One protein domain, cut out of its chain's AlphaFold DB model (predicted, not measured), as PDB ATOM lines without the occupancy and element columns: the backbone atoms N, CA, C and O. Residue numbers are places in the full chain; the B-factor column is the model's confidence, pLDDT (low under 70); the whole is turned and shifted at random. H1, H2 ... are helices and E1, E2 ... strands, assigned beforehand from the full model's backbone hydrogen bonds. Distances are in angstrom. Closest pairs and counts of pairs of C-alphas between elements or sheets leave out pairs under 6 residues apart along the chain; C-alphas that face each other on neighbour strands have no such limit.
ATOM      1  N   ILE A   3     -20.445  10.830  15.248       95.00
ATOM      2  CA  ILE A   3     -21.281   9.640  15.408       95.00
ATOM      3  C   ILE A   3     -21.192   8.846  14.108       95.00
ATOM      4  O   ILE A   3     -21.555   9.340  13.040       95.00
ATOM      5  N   GLU A   4     -20.703   7.615  14.199       95.19
ATOM      6  CA  GLU A   4     -20.552   6.741  13.038       95.19
ATOM      7  C   GLU A   4     -21.813   5.903  12.813       95.19
ATOM      8  O   GLU A   4     -22.306   5.229  13.721       95.19
ATOM      9  N   ILE A   5     -22.323   5.933  11.581       95.31
ATOM     10  CA  ILE A   5     -23.397   5.041  11.136       95.31
ATOM     11  C   ILE A   5     -22.813   3.625  10.977       95.31
ATOM     12  O   ILE A   5     -21.694   3.493  10.468       95.31
ATOM     13  N   PRO A   6     -23.537   2.551  11.358       96.06
ATOM     14  CA  PRO A   6     -23.030   1.190  11.238       96.06
ATOM     15  C   PRO A   6     -22.536   0.847   9.823       96.06
ATOM     16  O   PRO A   6     -23.280   0.906   8.842       96.06
ATOM     17  N   THR A   7     -21.280   0.403   9.723       94.56
ATOM     18  CA  THR A   7     -20.640   0.024   8.452       94.56
ATOM     19  C   THR A   7     -21.394  -1.097   7.733       94.56
ATOM     20  O   THR A   7     -21.529  -1.078   6.511       94.56
ATOM     21  N   LYS A   8     -21.903  -2.080   8.485       94.81
ATOM     22  CA  LYS A   8     -22.807  -3.122   7.983       94.81
ATOM     23  C   LYS A   8     -24.151  -2.963   8.673       94.81
ATOM     24  O   LYS A   8     -24.277  -3.269   9.852       94.81
ATOM     25  N   SER A   9     -25.130  -2.484   7.923       90.44
ATOM     26  CA  SER A   9     -26.448  -2.130   8.429       90.44
ATOM     27  C   SER A   9     -27.470  -3.224   8.120       90.44
ATOM     28  O   SER A   9     -28.163  -3.205   7.099       90.44
ATOM     29  N   TYR A  10     -27.520  -4.205   9.019       94.19
ATOM     30  CA  TYR A  10     -28.600  -5.184   9.151       94.19
ATOM     31  C   TYR A  10     -29.672  -4.683  10.130       94.19
ATOM     32  O   TYR A  10     -29.455  -3.717  10.866       94.19
ATOM     33  N   THR A  11     -30.811  -5.382  10.183       95.44
ATOM     34  CA  THR A  11     -31.943  -5.050  11.064       95.44
ATOM     35  C   THR A  11     -31.499  -4.821  12.507       95.44
ATOM     36  O   THR A  11     -31.774  -3.763  13.060       95.44
ATOM     37  N   ASP A  12     -30.746  -5.759  13.085       94.56
ATOM     38  CA  ASP A  12     -30.313  -5.671  14.483       94.56
ATOM     39  C   ASP A  12     -29.378  -4.484  14.727       94.56
ATOM     40  O   ASP A  12     -29.590  -3.711  15.655       94.56
ATOM     41  N   THR A  13     -28.402  -4.269  13.842       96.38
ATOM     42  CA  THR A  13     -27.466  -3.145  13.975       96.38
ATOM     43  C   THR A  13     -28.148  -1.783  13.845       96.38
ATOM     44  O   THR A  13     -27.719  -0.833  14.493       96.38
ATOM     45  N   ALA A  14     -29.210  -1.677  13.039       97.62
ATOM     46  CA  ALA A  14     -29.978  -0.442  12.897       97.62
ATOM     47  C   ALA A  14     -30.820  -0.147  14.149       97.62
ATOM     48  O   ALA A  14     -30.880   0.999  14.594       97.62
ATOM     49  N   LEU A  15     -31.422  -1.184  14.742       98.06
ATOM     50  CA  LEU A  15     -32.159  -1.087  16.006       98.06
ATOM     51  C   LEU A  15     -31.229  -0.680  17.158       98.06
ATOM     52  O   LEU A  15     -31.495   0.293  17.863       98.06
ATOM     53  N   ASP A  16     -30.083  -1.352  17.284       96.88
ATOM     54  CA  ASP A  16     -29.089  -1.041  18.313       96.88
ATOM     55  C   ASP A  16     -28.514   0.380  18.128       96.88
ATOM     56  O   ASP A  16     -28.269   1.096  19.102       96.88
ATOM     57  N   PHE A  17     -28.315   0.823  16.880       97.44
ATOM     58  CA  PHE A  17     -27.872   2.187  16.577       97.44
ATOM     59  C   PHE A  17     -28.890   3.240  17.025       97.44
ATOM     60  O   PHE A  17     -28.491   4.253  17.598       97.44
ATOM     61  N   ALA A  18     -30.190   2.995  16.853       97.69
ATOM     62  CA  ALA A  18     -31.219   3.909  17.343       97.69
ATOM     63  C   ALA A  18     -31.225   4.041  18.866       97.69
ATOM     64  O   ALA A  18     -31.332   5.153  19.386       97.69
ATOM     65  N   TYR A  19     -31.048   2.926  19.578       96.69
ATOM     66  CA  TYR A  19     -30.925   2.952  21.033       96.69
ATOM     67  C   TYR A  19     -29.712   3.776  21.484       96.69
ATOM     68  O   TYR A  19     -29.833   4.638  22.357       96.69
ATOM     69  N   LYS A  20     -28.555   3.581  20.834       95.38
ATOM     70  CA  LYS A  20     -27.349   4.387  21.085       95.38
ATOM     71  C   LYS A  20     -27.605   5.868  20.824       95.38
ATOM     72  O   LYS A  20     -27.284   6.693  21.671       95.38
ATOM     73  N   LEU A  21     -28.220   6.199  19.687       95.00
ATOM     74  CA  LEU A  21     -28.492   7.577  19.283       95.00
ATOM     75  C   LEU A  21     -29.416   8.303  20.272       95.00
ATOM     76  O   LEU A  21     -29.197   9.475  20.567       95.00
ATOM     77  N   LYS A  22     -30.407   7.601  20.842       93.88
ATOM     78  CA  LYS A  22     -31.293   8.138  21.888       93.88
ATOM     79  C   LYS A  22     -30.524   8.595  23.133       93.88
ATOM     80  O   LYS A  22     -30.878   9.618  23.716       93.88
ATOM     81  N   GLY A  23     -29.513   7.826  23.544       90.56
ATOM     82  CA  GLY A  23     -28.722   8.074  24.754       90.56
ATOM     83  C   GLY A  23     -27.673   9.179  24.618       90.56
ATOM     84  O   GLY A  23     -27.043   9.541  25.608       90.56
ATOM     85  N   ILE A  24     -27.473   9.720  23.414       92.62
ATOM     86  CA  ILE A  24     -26.480  10.763  23.167       92.62
ATOM     87  C   ILE A  24     -27.039  12.128  23.574       92.62
ATOM     88  O   ILE A  24     -28.056  12.584  23.046       92.62
ATOM     89  N   ASN A  25     -26.323  12.808  24.470       89.44
ATOM     90  CA  ASN A  25     -26.490  14.236  24.704       89.44
ATOM     91  C   ASN A  25     -25.510  15.013  23.817       89.44
ATOM     92  O   ASN A  25     -24.335  14.657  23.731       89.44
ATOM     93  N   VAL A  26     -25.998  16.043  23.134       88.75
ATOM     94  CA  VAL A  26     -25.202  16.836  22.196       88.75
ATOM     95  C   VAL A  26     -24.917  18.195  22.815       88.75
ATOM     96  O   VAL A  26     -25.854  18.927  23.130       88.75
ATOM     97  N   ASP A  27     -23.632  18.544  22.898       86.12
ATOM     98  CA  ASP A  27     -23.190  19.882  23.298       86.12
ATOM     99  C   ASP A  27     -23.445  20.878  22.160       86.12
ATOM    100  O   ASP A  27     -24.581  21.295  21.987       86.12
ATOM    101  N   ASP A  28     -22.461  21.229  21.328       88.81
ATOM    102  CA  ASP A  28     -22.647  22.302  20.328       88.81
ATOM    103  C   ASP A  28     -22.599  21.850  18.865       88.81
ATOM    104  O   ASP A  28     -23.100  22.545  17.981       88.81
ATOM    105  N   TYR A  29     -22.043  20.667  18.598       92.38
ATOM    106  CA  TYR A  29     -21.771  20.196  17.240       92.38
ATOM    107  C   TYR A  29     -22.044  18.697  17.070       92.38
ATOM    108  O   TYR A  29     -21.650  17.880  17.911       92.38
ATOM    109  N   ILE A  30     -22.659  18.333  15.945       93.12
ATOM    110  CA  ILE A  30     -22.975  16.970  15.509       93.12
ATOM    111  C   ILE A  30     -22.321  16.731  14.154       93.12
ATOM    112  O   ILE A  30     -22.563  17.480  13.217       93.12
ATOM    113  N   CYS A  31     -21.583  15.635  14.026       94.19
ATOM    114  CA  CYS A  31     -21.133  15.106  12.744       94.19
ATOM    115  C   CYS A  31     -21.608  13.661  12.596       94.19
ATOM    116  O   CYS A  31     -21.238  12.809  13.410       94.19
ATOM    117  N   LEU A  32     -22.426  13.384  11.579       94.38
ATOM    118  CA  LEU A  32     -22.822  12.024  11.207       94.38
ATOM    119  C   LEU A  32     -21.898  11.511  10.100       94.38
ATOM    120  O   LEU A  32     -21.878  12.064   9.003       94.38
ATOM    121  N   VAL A  33     -21.162  10.439  10.388       95.44
ATOM    122  CA  VAL A  33     -20.181   9.837   9.475       95.44
ATOM    123  C   VAL A  33     -20.791   8.603   8.813       95.44
ATOM    124  O   VAL A  33     -21.095   7.614   9.486       95.44
ATOM    125  N   ALA A  34     -20.972   8.641   7.492       94.00
ATOM    126  CA  ALA A  34     -21.716   7.640   6.736       94.00
ATOM    127  C   ALA A  34     -20.801   6.760   5.862       94.00
ATOM    128  O   ALA A  34     -20.719   6.928   4.650       94.00
ATOM    129  N   LYS A  35     -20.148   5.771   6.491       94.44
ATOM    130  CA  LYS A  35     -19.232   4.799   5.852       94.44
ATOM    131  C   LYS A  35     -19.885   3.430   5.614       94.44
ATOM    132  O   LYS A  35     -19.304   2.383   5.902       94.44
ATOM    133  N   MET A  36     -21.141   3.420   5.166       94.81
ATOM    134  CA  MET A  36     -21.923   2.185   5.019       94.81
ATOM    135  C   MET A  36     -21.381   1.323   3.869       94.81
ATOM    136  O   MET A  36     -21.532   1.660   2.702       94.81
ATOM    137  N   GLN A  37     -20.791   0.169   4.172       95.94
ATOM    138  CA  GLN A  37     -20.361  -0.816   3.171       95.94
ATOM    139  C   GLN A  37     -21.509  -1.728   2.730       95.94
ATOM    140  O   GLN A  37     -21.506  -2.234   1.609       95.94
ATOM    141  N   TRP A  38     -22.506  -1.923   3.595       95.31
ATOM    142  CA  TRP A  38     -23.693  -2.723   3.312       95.31
ATOM    143  C   TRP A  38     -24.909  -2.166   4.045       95.31
ATOM    144  O   TRP A  38     -24.795  -1.778   5.207       95.31
ATOM    145  N   VAL A  39     -26.075  -2.183   3.403       95.38
ATOM    146  CA  VAL A  39     -27.340  -1.757   4.011       95.38
ATOM    147  C   VAL A  39     -28.519  -2.490   3.365       95.38
ATOM    148  O   VAL A  39     -28.486  -2.802   2.177       95.38
ATOM    149  N   ARG A  40     -29.555  -2.787   4.155       95.19
ATOM    150  CA  ARG A  40     -30.838  -3.338   3.678       95.19
ATOM    151  C   ARG A  40     -31.969  -2.302   3.719       95.19
ATOM    152  O   ARG A  40     -31.877  -1.402   4.559       95.19
ATOM    153  N   PRO A  41     -33.037  -2.451   2.905       96.44
ATOM    154  CA  PRO A  41     -34.169  -1.523   2.857       96.44
ATOM    155  C   PRO A  41     -34.675  -1.059   4.228       96.44
ATOM    156  O   PRO A  41     -34.702   0.141   4.495       96.44
ATOM    157  N   PHE A  42     -34.982  -1.982   5.146       98.25
ATOM    158  CA  PHE A  42     -35.451  -1.594   6.480       98.25
ATOM    159  C   PHE A  42     -34.428  -0.792   7.261       98.25
ATOM    160  O   PHE A  42     -34.760   0.252   7.808       98.25
ATOM    161  N   SER A  43     -33.186  -1.266   7.297       97.44
ATOM    162  CA  SER A  43     -32.125  -0.613   8.066       97.44
ATOM    163  C   SER A  43     -31.894   0.806   7.554       97.44
ATOM    164  O   SER A  43     -31.772   1.732   8.342       97.44
ATOM    165  N   MET A  44     -31.901   0.976   6.234       96.44
ATOM    166  CA  MET A  44     -31.763   2.264   5.568       96.44
ATOM    167  C   MET A  44     -32.892   3.231   5.937       96.44
ATOM    168  O   MET A  44     -32.610   4.324   6.423       96.44
ATOM    169  N   LEU A  45     -34.157   2.839   5.735       98.19
ATOM    170  CA  LEU A  45     -35.298   3.705   6.040       98.19
ATOM    171  C   LEU A  45     -35.367   4.028   7.534       98.19
ATOM    172  O   LEU A  45     -35.514   5.185   7.916       98.19
ATOM    173  N   TYR A  46     -35.211   3.008   8.375       98.50
ATOM    174  CA  TYR A  46     -35.233   3.153   9.822       98.50
ATOM    175  C   TYR A  46     -34.156   4.131  10.301       98.50
ATOM    176  O   TYR A  46     -34.465   5.083  11.018       98.50
ATOM    177  N   MET A  47     -32.911   3.960   9.839       97.62
ATOM    178  CA  MET A  47     -31.808   4.862  10.174       97.62
ATOM    179  C   MET A  47     -32.028   6.286   9.651       97.62
ATOM    180  O   MET A  47     -31.748   7.243  10.371       97.62
ATOM    181  N   ALA A  48     -32.571   6.449   8.444       97.19
ATOM    182  CA  ALA A  48     -32.875   7.773   7.906       97.19
ATOM    183  C   ALA A  48     -33.862   8.532   8.806       97.19
ATOM    184  O   ALA A  48     -33.627   9.693   9.146       97.19
ATOM    185  N   LEU A  49     -34.933   7.865   9.249       97.62
ATOM    186  CA  LEU A  49     -35.975   8.483  10.071       97.62
ATOM    187  C   LEU A  49     -35.518   8.769  11.509       97.62
ATOM    188  O   LEU A  49     -35.822   9.840  12.039       97.62
ATOM    189  N   ILE A  50     -34.732   7.888  12.140       97.50
ATOM    190  CA  ILE A  50     -34.156   8.194  13.466       97.50
ATOM    191  C   ILE A  50     -33.138   9.337  13.383       97.50
ATOM    192  O   ILE A  50     -33.110  10.181  14.273       97.50
ATOM    193  N   MET A  51     -32.337   9.417  12.313       96.06
ATOM    194  CA  MET A  51     -31.370  10.501  12.116       96.06
ATOM    195  C   MET A  51     -32.076  11.824  11.828       96.06
ATOM    196  O   MET A  51     -31.671  12.862  12.350       96.06
ATOM    197  N   LYS A  52     -33.165  11.788  11.049       95.56
ATOM    198  CA  LYS A  52     -34.069  12.925  10.868       95.56
ATOM    199  C   LYS A  52     -34.596  13.408  12.218       95.56
ATOM    200  O   LYS A  52     -34.371  14.561  12.567       95.56
ATOM    201  N   SER A  53     -35.216  12.528  13.008       94.69
ATOM    202  CA  SER A  53     -35.757  12.877  14.330       94.69
ATOM    203  C   SER A  53     -34.677  13.410  15.282       94.69
ATOM    204  O   SER A  53     -34.891  14.409  15.972       94.69
ATOM    205  N   PHE A  54     -33.489  12.800  15.279       94.81
ATOM    206  CA  PHE A  54     -32.350  13.239  16.081       94.81
ATOM    207  C   PHE A  54     -31.867  14.638  15.691       94.81
ATOM    208  O   PHE A  54     -31.598  15.455  16.573       94.81
ATOM    209  N   ARG A  55     -31.796  14.951  14.392       92.75
ATOM    210  CA  ARG A  55     -31.445  16.296  13.925       92.75
ATOM    211  C   ARG A  55     -32.503  17.316  14.333       92.75
ATOM    212  O   ARG A  55     -32.142  18.357  14.863       92.75
ATOM    213  N   GLU A  56     -33.788  17.007  14.161       92.19
ATOM    214  CA  GLU A  56     -34.875  17.916  14.556       92.19
ATOM    215  C   GLU A  56     -34.854  18.222  16.064       92.19
ATOM    216  O   GLU A  56     -35.023  19.373  16.472       92.19
ATOM    217  N   LYS A  57     -34.561  17.218  16.905       92.19
ATOM    218  CA  LYS A  57     -34.382  17.403  18.357       92.19
ATOM    219  C   LYS A  57     -33.205  18.329  18.691       92.19
ATOM    220  O   LYS A  57     -33.255  19.034  19.694       92.19
ATOM    221  N   ASN A  58     -32.174  18.350  17.849       92.44
ATOM    222  CA  ASN A  58     -30.947  19.125  18.036       92.44
ATOM    223  C   ASN A  58     -30.802  20.268  17.013       92.44
ATOM    224  O   ASN A  58     -29.688  20.663  16.682       92.44
ATOM    225  N   LYS A  59     -31.913  20.822  16.513       91.75
ATOM    226  CA  LYS A  59     -31.927  21.795  15.403       91.75
ATOM    227  C   LYS A  59     -31.132  23.088  15.633       91.75
ATOM    228  O   LYS A  59     -30.863  23.810  14.684       91.75
ATOM    229  N   THR A  60     -30.808  23.417  16.886       91.81
ATOM    230  CA  THR A  60     -30.009  24.601  17.247       91.81
ATOM    231  C   THR A  60     -28.505  24.333  17.243       91.81
ATOM    232  O   THR A  60     -27.726  25.264  17.425       91.81
ATOM    233  N   LYS A  61     -28.091  23.073  17.085       92.88
ATOM    234  CA  LYS A  61     -26.692  22.650  17.129       92.88
ATOM    235  C   LYS A  61     -26.102  22.653  15.724       92.88
ATOM    236  O   LYS A  61     -26.806  22.372  14.753       92.88
ATOM    237  N   ALA A  62     -24.809  22.945  15.617       91.69
ATOM    238  CA  ALA A  62     -24.115  22.855  14.341       91.69
ATOM    239  C   ALA A  62     -24.147  21.402  13.845       91.69
ATOM    240  O   ALA A  62     -23.881  20.475  14.613       91.69
ATOM    241  N   PHE A  63     -24.494  21.200  12.576       91.94
ATOM    242  CA  PHE A  63     -24.688  19.874  12.002       91.94
ATOM    243  C   PHE A  63     -23.837  19.692  10.748       91.94
ATOM    244  O   PHE A  63     -23.905  20.488   9.812       91.94
ATOM    245  N   GLU A  64     -23.093  18.596  10.714       92.62
ATOM    246  CA  GLU A  64     -22.314  18.146   9.574       92.62
ATOM    247  C   GLU A  64     -22.658  16.698   9.216       92.62
ATOM    248  O   GLU A  64     -22.970  15.862  10.070       92.62
ATOM    249  N   PHE A  65     -22.601  16.409   7.921       92.62
ATOM    250  CA  PHE A  65     -22.793  15.083   7.365       92.62
ATOM    251  C   PHE A  65     -21.575  14.747   6.508       92.62
ATOM    252  O   PHE A  65     -21.249  15.483   5.576       92.62
ATOM    253  N   GLU A  66     -20.897  13.654   6.837       94.00
ATOM    254  CA  GLU A  66     -19.700  13.187   6.139       94.00
ATOM    255  C   GLU A  66     -20.016  11.900   5.367       94.00
ATOM    256  O   GLU A  66     -19.919  10.799   5.927       94.00
ATOM    257  N   PRO A  67     -20.438  12.015   4.096       91.81
ATOM    258  CA  PRO A  67     -20.692  10.864   3.244       91.81
ATOM    259  C   PRO A  67     -19.393  10.217   2.752       91.81
ATOM    260  O   PRO A  67     -18.456  10.908   2.357       91.81
ATOM    261  N   ASP A  68     -19.371   8.885   2.684       92.31
ATOM    262  CA  ASP A  68     -18.356   8.131   1.946       92.31
ATOM    263  C   ASP A  68     -18.974   7.524   0.680       92.31
ATOM    264  O   ASP A  68     -19.530   6.426   0.693       92.31
ATOM    265  N   PHE A  69     -18.867   8.245  -0.436       86.88
ATOM    266  CA  PHE A  69     -19.393   7.798  -1.730       86.88
ATOM    267  C   PHE A  69     -18.645   6.600  -2.326       86.88
ATOM    268  O   PHE A  69     -19.174   5.946  -3.224       86.88
ATOM    269  N   SER A  70     -17.446   6.281  -1.827       90.75
ATOM    270  CA  SER A  70     -16.717   5.078  -2.240       90.75
ATOM    271  C   SER A  70     -17.283   3.809  -1.592       90.75
ATOM    272  O   SER A  70     -17.113   2.703  -2.114       90.75
ATOM    273  N   ALA A  71     -18.008   3.952  -0.477       93.38
ATOM    274  CA  ALA A  71     -18.645   2.847   0.215       93.38
ATOM    275  C   ALA A  71     -19.897   2.373  -0.544       93.38
ATOM    276  O   ALA A  71     -20.872   3.108  -0.724       93.38
ATOM    277  N   LYS A  72     -19.898   1.101  -0.967       93.06
ATOM    278  CA  LYS A  72     -20.957   0.529  -1.825       93.06
ATOM    279  C   LYS A  72     -22.355   0.639  -1.213       93.06
ATOM    280  O   LYS A  72     -23.311   0.953  -1.916       93.06
ATOM    281  N   GLY A  73     -22.474   0.384   0.090       93.44
ATOM    282  CA  GLY A  73     -23.743   0.483   0.809       93.44
ATOM    283  C   GLY A  73     -24.272   1.915   0.871       93.44
ATOM    284  O   GLY A  73     -25.471   2.119   0.716       93.44
ATOM    285  N   PHE A  74     -23.390   2.901   1.044       93.38
ATOM    286  CA  PHE A  74     -23.755   4.311   1.058       93.38
ATOM    287  C   PHE A  74     -24.182   4.785  -0.331       93.38
ATOM    288  O   PHE A  74     -25.248   5.372  -0.459       93.38
ATOM    289  N   SER A  75     -23.425   4.443  -1.378       90.81
ATOM    290  CA  SER A  75     -23.806   4.733  -2.768       90.81
ATOM    291  C   SER A  75     -25.185   4.155  -3.119       90.81
ATOM    292  O   SER A  75     -26.042   4.863  -3.651       90.81
ATOM    293  N   TYR A  76     -25.453   2.900  -2.739       91.44
ATOM    294  CA  TYR A  76     -26.785   2.306  -2.871       91.44
ATOM    295  C   TYR A  76     -27.848   3.074  -2.066       91.44
ATOM    296  O   TYR A  76     -28.896   3.398  -2.616       91.44
ATOM    297  N   ALA A  77     -27.588   3.407  -0.797       93.12
ATOM    298  CA  ALA A  77     -28.538   4.143   0.042       93.12
ATOM    299  C   ALA A  77     -28.886   5.517  -0.545       93.12
ATOM    300  O   ALA A  77     -30.048   5.926  -0.550       93.12
ATOM    301  N   THR A  78     -27.889   6.217  -1.082       90.25
ATOM    302  CA  THR A  78     -28.066   7.491  -1.776       90.25
ATOM    303  C   THR A  78     -29.001   7.342  -2.972       90.25
ATOM    304  O   THR A  78     -29.980   8.078  -3.061       90.25
ATOM    305  N   ASN A  79     -28.794   6.323  -3.815       88.25
ATOM    306  CA  ASN A  79     -29.684   6.024  -4.945       88.25
ATOM    307  C   ASN A  79     -31.110   5.642  -4.519       88.25
ATOM    308  O   ASN A  79     -32.027   5.682  -5.332       88.25
ATOM    309  N   MET A  80     -31.310   5.267  -3.256       92.00
ATOM    310  CA  MET A  80     -32.618   4.979  -2.673       92.00
ATOM    311  C   MET A  80     -33.248   6.200  -1.982       92.00
ATOM    312  O   MET A  80     -34.309   6.060  -1.383       92.00
ATOM    313  N   GLY A  81     -32.633   7.386  -2.025       92.50
ATOM    314  CA  GLY A  81     -33.166   8.603  -1.395       92.50
ATOM    315  C   GLY A  81     -32.879   8.728   0.107       92.50
ATOM    316  O   GLY A  81     -33.600   9.428   0.819       92.50
ATOM    317  N   PHE A  82     -31.843   8.052   0.620       94.00
ATOM    318  CA  PHE A  82     -31.466   8.090   2.041       94.00
ATOM    319  C   PHE A  82     -31.192   9.508   2.559       94.00
ATOM    320  O   PHE A  82     -31.702   9.882   3.615       94.00
ATOM    321  N   ILE A  83     -30.429  10.317   1.814       92.31
ATOM    322  CA  ILE A  83     -30.094  11.692   2.218       92.31
ATOM    323  C   ILE A  83     -31.350  12.570   2.235       92.31
ATOM    324  O   ILE A  83     -31.612  13.241   3.236       92.31
ATOM    325  N   SER A  84     -32.171  12.496   1.186       91.25
ATOM    326  CA  SER A  84     -33.422  13.254   1.065       91.25
ATOM    327  C   SER A  84     -34.419  12.913   2.178       91.25
ATOM    328  O   SER A  84     -35.122  13.793   2.679       91.25
ATOM    329  N   ALA A  85     -34.459  11.647   2.607       93.75
ATOM    330  CA  ALA A  85     -35.278  11.204   3.732       93.75
ATOM    331  C   ALA A  85     -34.789  11.766   5.077       93.75
ATOM    332  O   ALA A  85     -35.605  12.030   5.963       93.75
ATOM    333  N   ILE A  86     -33.479  11.991   5.225       93.69
ATOM    334  CA  ILE A  86     -32.906  12.653   6.400       93.69
ATOM    335  C   ILE A  86     -33.243  14.147   6.372       93.69
ATOM    336  O   ILE A  86     -33.830  14.648   7.333       93.69
ATOM    337  N   SER A  87     -32.860  14.876   5.318       89.44
ATOM    338  CA  SER A  87     -33.051  16.329   5.199       89.44
ATOM    339  C   SER A  87     -33.030  16.803   3.749       89.44
ATOM    340  O   SER A  87     -32.115  16.462   3.003       89.44
ATOM    341  N   LYS A  88     -33.953  17.703   3.391       82.38
ATOM    342  CA  LYS A  88     -33.941  18.387   2.088       82.38
ATOM    343  C   LYS A  88     -32.726  19.300   1.907       82.38
ATOM    344  O   LYS A  88     -32.199  19.383   0.805       82.38
ATOM    345  N   ASP A  89     -32.264  19.938   2.981       83.62
ATOM    346  CA  ASP A  89     -31.104  20.840   2.928       83.62
ATOM    347  C   ASP A  89     -29.791  20.072   2.728       83.62
ATOM    348  O   ASP A  89     -28.827  20.598   2.179       83.62
ATOM    349  N   LEU A  90     -29.741  18.812   3.178       83.12
ATOM    350  CA  LEU A  90     -28.609  17.937   2.876       83.12
ATOM    351  C   LEU A  90     -28.680  17.454   1.433       83.12
ATOM    352  O   LEU A  90     -27.664  17.432   0.757       83.12
ATOM    353  N   ASP A  91     -29.871  17.101   0.962       78.38
ATOM    354  CA  ASP A  91     -30.088  16.621  -0.401       78.38
ATOM    355  C   ASP A  91     -29.621  17.635  -1.454       78.38
ATOM    356  O   ASP A  91     -28.852  17.294  -2.351       78.38
ATOM    357  N   SER A  92     -29.990  18.910  -1.281       78.56
ATOM    358  CA  SER A  92     -29.573  19.996  -2.176       78.56
ATOM    359  C   SER A  92     -28.061  20.238  -2.168       78.56
ATOM    360  O   SER A  92     -27.502  20.635  -3.187       78.56
ATOM    361  N   LYS A  93     -27.379  19.967  -1.048       78.88
ATOM    362  CA  LYS A  93     -25.922  20.123  -0.918       78.88
ATOM    363  C   LYS A  93     -25.137  19.096  -1.739       78.88
ATOM    364  O   LYS A  93     -24.016  19.394  -2.146       78.88
ATOM    365  N   TYR A  94     -25.687  17.901  -1.955       76.88
ATOM    366  CA  TYR A  94     -24.993  16.819  -2.663       76.88
ATOM    367  C   TYR A  94     -25.487  16.605  -4.105       76.88
ATOM    368  O   TYR A  94     -24.987  15.698  -4.768       76.88
ATOM    369  N   ASP A  95     -26.414  17.445  -4.590       58.53
ATOM    370  CA  ASP A  95     -26.953  17.456  -5.964       58.53
ATOM    371  C   ASP A  95     -27.299  16.052  -6.489       58.53
ATOM    372  O   ASP A  95     -26.880  15.606  -7.560       58.53
ATOM    373  N   HIS A  96     -28.013  15.285  -5.667       61.50
ATOM    374  CA  HIS A  96     -28.413  13.939  -6.039       61.50
ATOM    375  C   HIS A  96     -29.743  13.963  -6.784       61.50
ATOM    376  O   HIS A  96     -30.761  14.432  -6.275       61.50
ATOM    377  N   ALA A  97     -29.730  13.432  -8.009       51.97
ATOM    378  CA  ALA A  97     -30.932  13.238  -8.805       51.97
ATOM    379  C   ALA A  97     -31.960  12.394  -8.031       51.97
ATOM    380  O   ALA A  97     -31.600  11.442  -7.335       51.97
ATOM    381  N   MET A  98     -33.247  12.730  -8.176       54.47
ATOM    382  CA  MET A  98     -34.329  11.994  -7.519       54.47
ATOM    383  C   MET A  98     -34.227  10.499  -7.836       54.47
ATOM    384  O   MET A  98     -34.076  10.106  -8.993       54.47
ATOM    385  N   ALA A  99     -34.350   9.662  -6.809       62.00
ATOM    386  CA  ALA A  99     -34.397   8.219  -6.971       62.00
ATOM    387  C   ALA A  99     -35.655   7.824  -7.767       62.00
ATOM    388  O   ALA A  99     -36.755   7.775  -7.218       62.00
ATOM    389  N   LEU A 100     -35.504   7.558  -9.068       57.97
ATOM    390  CA  LEU A 100     -36.621   7.223  -9.964       57.97
ATOM    391  C   LEU A 100     -37.145   5.787  -9.775       57.97
ATOM    392  O   LEU A 100     -38.168   5.428 -10.353       57.97
ATOM    393  N   GLY A 101     -36.487   4.980  -8.934       61.44
ATOM    394  CA  GLY A 101     -36.820   3.568  -8.759       61.44
ATOM    395  C   GLY A 101     -36.511   2.733 -10.001       61.44
ATOM    396  O   GLY A 101     -35.981   3.229 -10.994       61.44
TER     397      GLY A 101
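What this domain is: This is residues 3 to 101 of the 345 residues of the protein "ATP-binding protein" of Selenomonas montiformis (UniProt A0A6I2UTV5). Two helices side by side, H1 and H2, make one layer, and a narrow parallel ribbon of E1 and E2 makes a second layer across from it, with residues 3 to 4 along E1. The short helices H3, H4 and H5 follow E2, H4 packing on H2. The printed part has 99 residues, in the order H1 E1 H2 E2 H3 H4 H5, with a sheet E1 = E2, parallel, and the class is mostly helix. It is compact, with a radius of gyration of the C-alphas of 12.6 A and spans of 36 by 30 by 20 A.

Where its parts are: Find C-alpha 11 at (-31.943, -5.050, 11.064); from there H1, residues 11 to 22, runs 17.1 A. E1 is residues 29 to 34, 16.4 A; H2 is residues 41 to 57, 24.5 A; E2 is residues 62 to 67, 16.7 A. Then come H3, residues 72 to 79, H4, residues 82 to 86, and H5, residues 88 to 94, ending at C-alpha 94 (-24.993, 16.819, -2.663).

How they stand to each other: Look at Ala 14 and Ser 43, the closest C-alphas of H1 and H2, 5.3 A apart: the helices touch, at a shallow tilt of 5 degrees, the same way. E1, H2 and E2 form a strand-helix-strand unit, two parallel neighbour strands with a helix between, its crossover right-handed. N 30 and O 62 are within hydrogen-bond range at 2.8 A. H2 touches H4, closest at the C-alphas of Lys 52 and Ile 86, 4.6 A. H4 and H5 touch only at the corner, closest at the C-alphas of Ser 84 and Asp 91, 5.0 A. H3 and H4 meet only through their link. In H1, H2, H3 and H4 every O i to N i+4 pair is within hydrogen-bond range; in H5, 2 of 3.

The domain as a whole: The farthest C-alphas, Asp 27 and Gly 101, are 38.5 A apart. The printed part has no cut and no long link. Residues 95 to 101 have pLDDT under 70.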